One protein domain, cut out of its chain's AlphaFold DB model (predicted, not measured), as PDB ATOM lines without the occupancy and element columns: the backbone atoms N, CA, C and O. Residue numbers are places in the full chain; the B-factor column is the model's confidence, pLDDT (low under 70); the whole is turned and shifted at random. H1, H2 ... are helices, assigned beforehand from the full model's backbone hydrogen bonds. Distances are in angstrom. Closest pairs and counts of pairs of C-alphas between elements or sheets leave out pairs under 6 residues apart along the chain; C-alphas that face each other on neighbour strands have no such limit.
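AT A GLANCE: This is residues 4 to 66 of the 67 residues of an uncharacterized protein of Streptomyces sp. WMMB 714 (UniProt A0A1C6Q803). A long helix, H1, sticks out with residues 4 to 26 from a small compact head, where H2 folds back along its end and H3 stands about perpendicular to both. The printed part has 63 residues, with helices H1, H2, H3 in order and no named strand: all helix. It is only just extended, close to loose, with radius of gyration of the C-alphas 16.1 A and spans 54 by 25 by 17 A.

HOW THE PARTS SIT: Start at H1, residues 4 to 35; its residues 31 to 35 alone touch H2, residues 40 to 50, closest at C-alphas 35 and 43, 6.4 A. This helical hairpin runs opposite ways at a shallow tilt of 11 degrees. H1's residues 28 to 35 alone touch H3, residues 54 to 64, about perpendicular at 90 degrees, closest at C-alphas 32 and 61, 6.5 A. H2 touches H3, about perpendicular at 84 degrees, closest at C-alphas 47 and 54, 6.6 A. Every O i to N i+4 pair in H1, H2 and H3 is within hydrogen-bond range.

IN THESE COORDINATES: Find C-alpha 4 at (190.499, 97.983, 165.840); H1 runs 46.4 A from there. H2 measures 15.5 A; H3, 15.3 A, ends at C-alpha 64, (161.356, 124.230, 147.836).

THE WHOLE: C-alphas 4 and 39, the two farthest apart, are 53.8 A apart. Both links are tight, the printed part has no cut, and no printed residue is under 70 in pLDDT.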
ATOM      1  N   ALA A   4     191.355  98.558 166.879       96.62
ATOM      2  CA  ALA A   4     190.499  97.983 165.840       96.62
ATOM      3  C   ALA A   4     189.006  97.992 166.222       96.62
ATOM      4  O   ALA A   4     188.139  98.317 165.409       96.62
ATOM      5  N   LYS A   5     188.684  97.705 167.493       95.88
ATOM      6  CA  LYS A   5     187.299  97.774 168.001       95.88
ATOM      7  C   LYS A   5     186.750  99.202 168.028       95.88
ATOM      8  O   LYS A   5     185.567  99.397 167.753       95.88
ATOM      9  N   LEU A   6     187.592 100.184 168.350       97.25
ATOM     10  CA  LEU A   6     187.212 101.596 168.375       97.25
ATOM     11  C   LEU A   6     186.977 102.123 166.954       97.25
ATOM     12  O   LEU A   6     185.975 102.786 166.707       97.25
ATOM     13  N   GLU A   7     187.852 101.779 166.012       98.00
ATOM     14  CA  GLU A   7     187.715 102.147 164.599       98.00
ATOM     15  C   GLU A   7     186.448 101.553 163.979       98.00
ATOM     16  O   GLU A   7     185.712 102.254 163.279       98.00
ATOM     17  N   LEU A   8     186.144 100.288 164.294       97.94
ATOM     18  CA  LEU A   8     184.907  99.639 163.866       97.94
ATOM     19  C   LEU A   8     183.665 100.323 164.452       97.94
ATOM     20  O   LEU A   8     182.698 100.556 163.728       97.94
ATOM     21  N   ALA A   9     183.678 100.662 165.746       98.06
ATOM     22  CA  ALA A   9     182.577 101.384 166.378       98.06
ATOM     23  C   ALA A   9     182.380 102.773 165.746       98.06
ATOM     24  O   ALA A   9     181.263 103.121 165.372       98.06
ATOM     25  N   ALA A  10     183.466 103.523 165.536       98.25
ATOM     26  CA  ALA A  10     183.423 104.842 164.909       98.25
ATOM     27  C   ALA A  10     182.893 104.784 163.468       98.25
ATOM     28  O   ALA A  10     182.127 105.653 163.055       98.25
ATOM     29  N   ARG A  11     183.269 103.750 162.704       98.38
ATOM     30  CA  ARG A  11     182.723 103.500 161.366       98.38
ATOM     31  C   ARG A  11     181.210 103.272 161.410       98.38
ATOM     32  O   ARG A  11     180.494 103.946 160.683       98.38
ATOM     33  N   ARG A  12     180.728 102.382 162.282       98.31
ATOM     34  CA  ARG A  12     179.290 102.082 162.411       98.31
ATOM     35  C   ARG A  12     178.469 103.302 162.815       98.31
ATOM     36  O   ARG A  12     177.354 103.460 162.334       98.31
ATOM     37  N   CYS A  13     179.015 104.160 163.678       98.38
ATOM     38  CA  CYS A  13     178.367 105.423 164.028       98.38
ATOM     39  C   CYS A  13     178.194 106.318 162.797       98.38
ATOM     40  O   CYS A  13     177.078 106.755 162.540       98.38
ATOM     41  N   ARG A  14     179.251 106.515 161.998       98.31
ATOM     42  CA  ARG A  14     179.164 107.319 160.767       98.31
ATOM     43  C   ARG A  14     178.180 106.734 159.757       98.31
ATOM     44  O   ARG A  14     177.344 107.458 159.241       98.31
ATOM     45  N   GLU A  15     178.226 105.424 159.536       98.44
ATOM     46  CA  GLU A  15     177.302 104.742 158.618       98.44
ATOM     47  C   GLU A  15     175.836 104.896 159.070       98.44
ATOM     48  O   GLU A  15     174.948 105.126 158.252       98.44
ATOM     49  N   ALA A  16     175.569 104.828 160.379       98.31
ATOM     50  CA  ALA A  16     174.234 105.062 160.923       98.31
ATOM     51  C   ALA A  16     173.787 106.529 160.791       98.31
ATOM     52  O   ALA A  16     172.617 106.788 160.513       98.31
ATOM     53  N   GLU A  17     174.697 107.486 160.980       98.56
ATOM     54  CA  GLU A  17     174.428 108.916 160.784       98.56
ATOM     55  C   GLU A  17     174.110 109.232 159.317       98.56
ATOM     56  O   GLU A  17     173.131 109.926 159.042       98.56
ATOM     57  N   GLU A  18     174.879 108.673 158.382       98.38
ATOM     58  CA  GLU A  18     174.645 108.798 156.940       98.38
ATOM     59  C   GLU A  18     173.290 108.200 156.541       98.38
ATOM     60  O   GLU A  18     172.503 108.854 155.855       98.38
ATOM     61  N   ALA A  19     172.971 106.996 157.027       98.38
ATOM     62  CA  ALA A  19     171.684 106.352 156.769       98.38
ATOM     63  C   ALA A  19     170.504 107.151 157.352       98.38
ATOM     64  O   ALA A  19     169.456 107.280 156.715       98.38
ATOM     65  N   LEU A  20     170.669 107.718 158.550       97.75
ATOM     66  CA  LEU A  20     169.659 108.571 159.170       97.75
ATOM     67  C   LEU A  20     169.448 109.865 158.377       97.75
ATOM     68  O   LEU A  20     168.306 110.297 158.212       97.75
ATOM     69  N   GLU A  21     170.518 110.495 157.896       97.94
ATOM     70  CA  GLU A  21     170.395 111.713 157.101       97.94
ATOM     71  C   GLU A  21     169.766 111.438 155.733       97.94
ATOM     72  O   GLU A  21     168.899 112.204 155.309       97.94
ATOM     73  N   ALA A  22     170.101 110.314 155.093       97.94
ATOM     74  CA  ALA A  22     169.436 109.862 153.873       97.94
ATOM     75  C   ALA A  22     167.924 109.676 154.100       97.94
ATOM     76  O   ALA A  22     167.119 110.308 153.418       97.94
ATOM     77  N   ALA A  23     167.528 108.942 155.146       98.00
ATOM     78  CA  ALA A  23     166.117 108.741 155.483       98.00
ATOM     79  C   ALA A  23     165.380 110.060 155.792       98.00
ATOM     80  O   ALA A  23     164.218 110.246 155.422       98.00
ATOM     81  N   ARG A  24     166.047 111.014 156.457       96.50
ATOM     82  CA  ARG A  24     165.499 112.361 156.689       96.50
ATOM     83  C   ARG A  24     165.344 113.144 155.392       96.50
ATOM     84  O   ARG A  24     164.382 113.899 155.262       96.50
ATOM     85  N   SER A  25     166.286 113.001 154.467       97.06
ATOM     86  CA  SER A  25     166.216 113.613 153.145       97.06
ATOM     87  C   SER A  25     165.024 113.081 152.359       97.06
ATOM     88  O   SER A  25     164.204 113.880 151.910       97.06
ATOM     89  N   ASP A  26     164.859 111.760 152.304       97.75
ATOM     90  CA  ASP A  26     163.731 111.111 151.631       97.75
ATOM     91  C   ASP A  26     162.396 111.572 152.225       97.75
ATOM     92  O   ASP A  26     161.500 112.001 151.497       97.75
ATOM     93  N   LEU A  27     162.286 111.613 153.560       96.81
ATOM     94  CA  LEU A  27     161.078 112.096 154.231       96.81
ATOM     95  C   LEU A  27     160.760 113.561 153.889       96.81
ATOM     96  O   LEU A  27     159.591 113.917 153.736       96.81
ATOM     97  N   ARG A  28     161.776 114.428 153.772       96.38
ATOM     98  CA  ARG A  28     161.588 115.830 153.358       96.38
ATOM     99  C   ARG A  28     161.122 115.919 151.906       96.38
ATOM    100  O   ARG A  28     160.206 116.693 151.638       96.38
ATOM    101  N   THR A  29     161.710 115.131 151.007       96.19
ATOM    102  CA  THR A  29     161.333 115.072 149.587       96.19
ATOM    103  C   THR A  29     159.877 114.648 149.424       96.19
ATOM    104  O   THR A  29     159.089 115.383 148.830       96.19
ATOM    105  N   GLU A  30     159.481 113.532 150.032       96.69
ATOM    106  CA  GLU A  30     158.105 113.032 149.951       96.69
ATOM    107  C   GLU A  30     157.105 113.989 150.609       96.69
ATOM    108  O   GLU A  30     156.018 114.229 150.083       96.69
ATOM    109  N   ALA A  31     157.480 114.617 151.730       96.00
ATOM    110  CA  ALA A  31     156.641 115.633 152.353       96.00
ATOM    111  C   ALA A  31     156.425 116.844 151.433       96.00
ATOM    112  O   ALA A  31     155.310 117.353 151.362       96.00
ATOM    113  N   VAL A  32     157.452 117.305 150.713       95.75
ATOM    114  CA  VAL A  32     157.311 118.386 149.725       95.75
ATOM    115  C   VAL A  32     156.371 117.968 148.598       95.75
ATOM    116  O   VAL A  32     155.451 118.719 148.279       95.75
ATOM    117  N   VAL A  33     156.556 116.770 148.034       94.81
ATOM    118  CA  VAL A  33     155.677 116.227 146.988       94.81
ATOM    119  C   VAL A  33     154.227 116.199 147.471       94.81
ATOM    120  O   VAL A  33     153.350 116.727 146.790       94.81
ATOM    121  N   ALA A  34     153.982 115.687 148.677       94.50
ATOM    122  CA  ALA A  34     152.651 115.633 149.273       94.50
ATOM    123  C   ALA A  34     152.050 117.022 149.554       94.50
ATOM    124  O   ALA A  34     150.834 117.179 149.538       94.50
ATOM    125  N   LEU A  35     152.878 118.035 149.832       93.56
ATOM    126  CA  LEU A  35     152.429 119.401 150.112       93.56
ATOM    127  C   LEU A  35     152.170 120.230 148.844       93.56
ATOM    128  O   LEU A  35     151.458 121.239 148.912       93.56
ATOM    129  N   ARG A  36     152.724 119.845 147.688       92.25
ATOM    130  CA  ARG A  36     152.497 120.537 146.412       92.25
ATOM    131  C   ARG A  36     151.042 120.351 145.973       92.25
ATOM    132  O   ARG A  36     150.628 119.278 145.563       92.25
ATOM    133  N   GLY A  37     150.258 121.425 146.069       84.00
ATOM    134  CA  GLY A  37     148.830 121.418 145.729       84.00
ATOM    135  C   GLY A  37     147.909 120.930 146.852       84.00
ATOM    136  O   GLY A  37     146.697 120.910 146.660       84.00
ATOM    137  N   ALA A  38     148.452 120.593 148.026       88.94
ATOM    138  CA  ALA A  38     147.646 120.210 149.177       88.94
ATOM    139  C   ALA A  38     146.861 121.394 149.753       88.94
ATOM    140  O   ALA A  38     147.393 122.491 149.970       88.94
ATOM    141  N   ASP A  39     145.604 121.126 150.089       89.25
ATOM    142  CA  ASP A  39     144.782 122.012 150.897       89.25
ATOM    143  C   ASP A  39     145.173 121.944 152.389       89.25
ATOM    144  O   ASP A  39     146.206 121.396 152.794       89.25
ATOM    145  N   ARG A  40     144.353 122.557 153.247       87.19
ATOM    146  CA  ARG A  40     144.598 122.589 154.695       87.19
ATOM    147  C   ARG A  40     144.580 121.189 155.319       87.19
ATOM    148  O   ARG A  40     145.326 120.958 156.277       87.19
ATOM    149  N   ASP A  41     143.770 120.282 154.789       88.94
ATOM    150  CA  ASP A  41     143.605 118.937 155.329       88.94
ATOM    151  C   ASP A  41     144.780 118.046 154.920       88.94
ATOM    152  O   ASP A  41     145.332 117.338 155.768       88.94
ATOM    153  N   GLY A  42     145.280 118.195 153.689       89.88
ATOM    154  CA  GLY A  42     146.541 117.589 153.254       89.88
ATOM    155  C   GLY A  42     147.735 118.042 154.106       89.88
ATOM    156  O   GLY A  42     148.522 117.218 154.576       89.88
ATOM    157  N   GLN A  43     147.830 119.336 154.438       92.12
ATOM    158  CA  GLN A  43     148.865 119.835 155.358       92.12
ATOM    159  C   GLN A  43     148.740 119.247 156.772       92.12
ATOM    160  O   GLN A  43     149.749 118.973 157.428       92.12
ATOM    161  N   ALA A  44     147.513 119.055 157.266       94.06
ATOM    162  CA  ALA A  44     147.278 118.430 158.564       94.06
ATOM    163  C   ALA A  44     147.663 116.941 158.558       94.06
ATOM    164  O   ALA A  44     148.227 116.460 159.542       94.06
ATOM    165  N   ALA A  45     147.416 116.232 157.454       95.31
ATOM    166  CA  ALA A  45     147.834 114.845 157.279       95.31
ATOM    167  C   ALA A  45     149.364 114.705 157.305       95.31
ATOM    168  O   ALA A  45     149.884 113.911 158.089       95.31
ATOM    169  N   VAL A  46     150.090 115.536 156.547       96.00
ATOM    170  CA  VAL A  46     151.565 115.539 156.549       96.00
ATOM    171  C   VAL A  46     152.111 115.849 157.944       96.00
ATOM    172  O   VAL A  46     153.016 115.166 158.417       96.00
ATOM    173  N   SER A  47     151.529 116.825 158.649       96.50
ATOM    174  CA  SER A  47     151.912 117.157 160.030       96.50
ATOM    175  C   SER A  47     151.709 115.980 160.990       96.50
ATOM    176  O   SER A  47     152.569 115.718 161.825       96.50
ATOM    177  N   ARG A  48     150.609 115.232 160.846       96.81
ATOM    178  CA  ARG A  48     150.315 114.052 161.669       96.81
ATOM    179  C   ARG A  48     151.288 112.902 161.408       96.81
ATOM    180  O   ARG A  48     151.738 112.282 162.361       96.81
ATOM    181  N   ILE A  49     151.599 112.626 160.140       96.62
ATOM    182  CA  ILE A  49     152.490 111.524 159.740       96.62
ATOM    183  C   ILE A  49     153.931 111.802 160.176       96.62
ATOM    184  O   ILE A  49     154.598 110.935 160.725       96.62
ATOM    185  N   THR A  50     154.406 113.025 159.940       96.19
ATOM    186  CA  THR A  50     155.806 113.406 160.190       96.19
ATOM    187  C   THR A  50     156.060 113.884 161.620       96.19
ATOM    188  O   THR A  50     157.209 114.007 162.037       96.19
ATOM    189  N   GLY A  51     155.005 114.236 162.360       97.31
ATOM    190  CA  GLY A  51     155.104 114.942 163.638       97.31
ATOM    191  C   GLY A  51     155.592 116.391 163.511       97.31
ATOM    192  O   GLY A  51     155.793 117.068 164.521       97.31
ATOM    193  N   TRP A  52     155.803 116.902 162.294       97.44
ATOM    194  CA  TRP A  52     156.321 118.250 162.091       97.44
ATOM    195  C   TRP A  52     155.257 119.309 162.327       97.44
ATOM    196  O   TRP A  52     154.095 119.182 161.932       97.44
ATOM    197  N   SER A  53     155.676 120.420 162.926       95.38
ATOM    198  CA  SER A  53     154.798 121.566 163.115       95.38
ATOM    199  C   SER A  53     154.430 122.201 161.773       95.38
ATOM    200  O   SER A  53     155.229 122.252 160.836       95.38
ATOM    201  N   ARG A  54     153.244 122.815 161.697       91.12
ATOM    202  CA  ARG A  54     152.842 123.623 160.530       91.12
ATOM    203  C   ARG A  54     153.847 124.733 160.199       91.12
ATOM    204  O   ARG A  54     153.971 125.138 159.046       91.12
ATOM    205  N   ALA A  55     154.560 125.258 161.199       93.62
ATOM    206  CA  ALA A  55     155.615 126.244 160.982       93.62
ATOM    207  C   ALA A  55     156.789 125.646 160.193       93.62
ATOM    208  O   ALA A  55     157.252 126.270 159.238       93.62
ATOM    209  N   TYR A  56     157.206 124.424 160.540       95.00
ATOM    210  CA  TYR A  56     158.241 123.697 159.812       95.00
ATOM    211  C   TYR A  56     157.806 123.370 158.379       95.00
ATOM    212  O   TYR A  56     158.539 123.695 157.449       95.00
ATOM    213  N   LEU A  57     156.583 122.861 158.176       94.50
ATOM    214  CA  LEU A  57     156.049 122.578 156.831       94.50
ATOM    215  C   LEU A  57     156.038 123.827 155.936       94.50
ATOM    216  O   LEU A  57     156.436 123.779 154.775       94.50
ATOM    217  N   ARG A  58     155.653 124.988 156.488       91.69
ATOM    218  CA  ARG A  58     155.712 126.265 155.758       91.69
ATOM    219  C   ARG A  58     157.138 126.689 155.427       91.69
ATOM    220  O   ARG A  58     157.340 127.294 154.382       91.69
ATOM    221  N   LYS A  59     158.114 126.435 156.304       93.69
ATOM    222  CA  LYS A  59     159.530 126.718 156.020       93.69
ATOM    223  C   LYS A  59     160.047 125.808 154.905       93.69
ATOM    224  O   LYS A  59     160.690 126.306 153.989       93.69
ATOM    225  N   LEU A  60     159.701 124.524 154.954       93.38
ATOM    226  CA  LEU A  60     160.071 123.532 153.950       93.38
ATOM    227  C   LEU A  60     159.549 123.921 152.558       93.38
ATOM    228  O   LEU A  60     160.329 124.024 151.620       93.38
ATOM    229  N   MET A  61     158.267 124.284 152.448       92.94
ATOM    230  CA  MET A  61     157.677 124.750 151.183       92.94
ATOM    231  C   MET A  61     158.240 126.082 150.676       92.94
ATOM    232  O   MET A  61     158.180 126.360 149.483       92.94
ATOM    233  N   ARG A  62     158.755 126.948 151.559       92.38
ATOM    234  CA  ARG A  62     159.463 128.165 151.126       92.38
ATOM    235  C   ARG A  62     160.834 127.833 150.551       92.38
ATOM    236  O   ARG A  62     161.209 128.454 149.570       92.38
ATOM    237  N   ALA A  63     161.550 126.887 151.159       90.81
ATOM    238  CA  ALA A  63     162.839 126.428 150.657       90.81
ATOM    239  C   ALA A  63     162.693 125.740 149.290       90.81
ATOM    240  O   ALA A  63     163.445 126.066 148.383       90.81
ATOM    241  N   ASP A  64     161.673 124.888 149.118       90.75
ATOM    242  CA  ASP A  64     161.356 124.230 147.836       90.75
ATOM    243  C   ASP A  64     161.073 125.221 146.698       90.75
ATOM    244  O   ASP A  64     161.426 124.973 145.558       90.75
ATOM    245  N   ARG A  65     160.447 126.366 146.997       86.38
ATOM    246  CA  ARG A  65     160.158 127.408 145.993       86.38
ATOM    247  C   ARG A  65     161.345 128.320 145.678       86.38
ATOM    248  O   ARG A  65     161.225 129.150 144.784       86.38
ATOM    249  N   ALA A  66     162.406 128.265 146.480       82.12
ATOM    250  CA  ALA A  66     163.569 129.139 146.355       82.12
ATOM    251  C   ALA A  66     164.751 128.470 145.632       82.12
ATOM    252  O   ALA A  66     165.698 129.175 145.286       82.12
TER     253      ALA A  66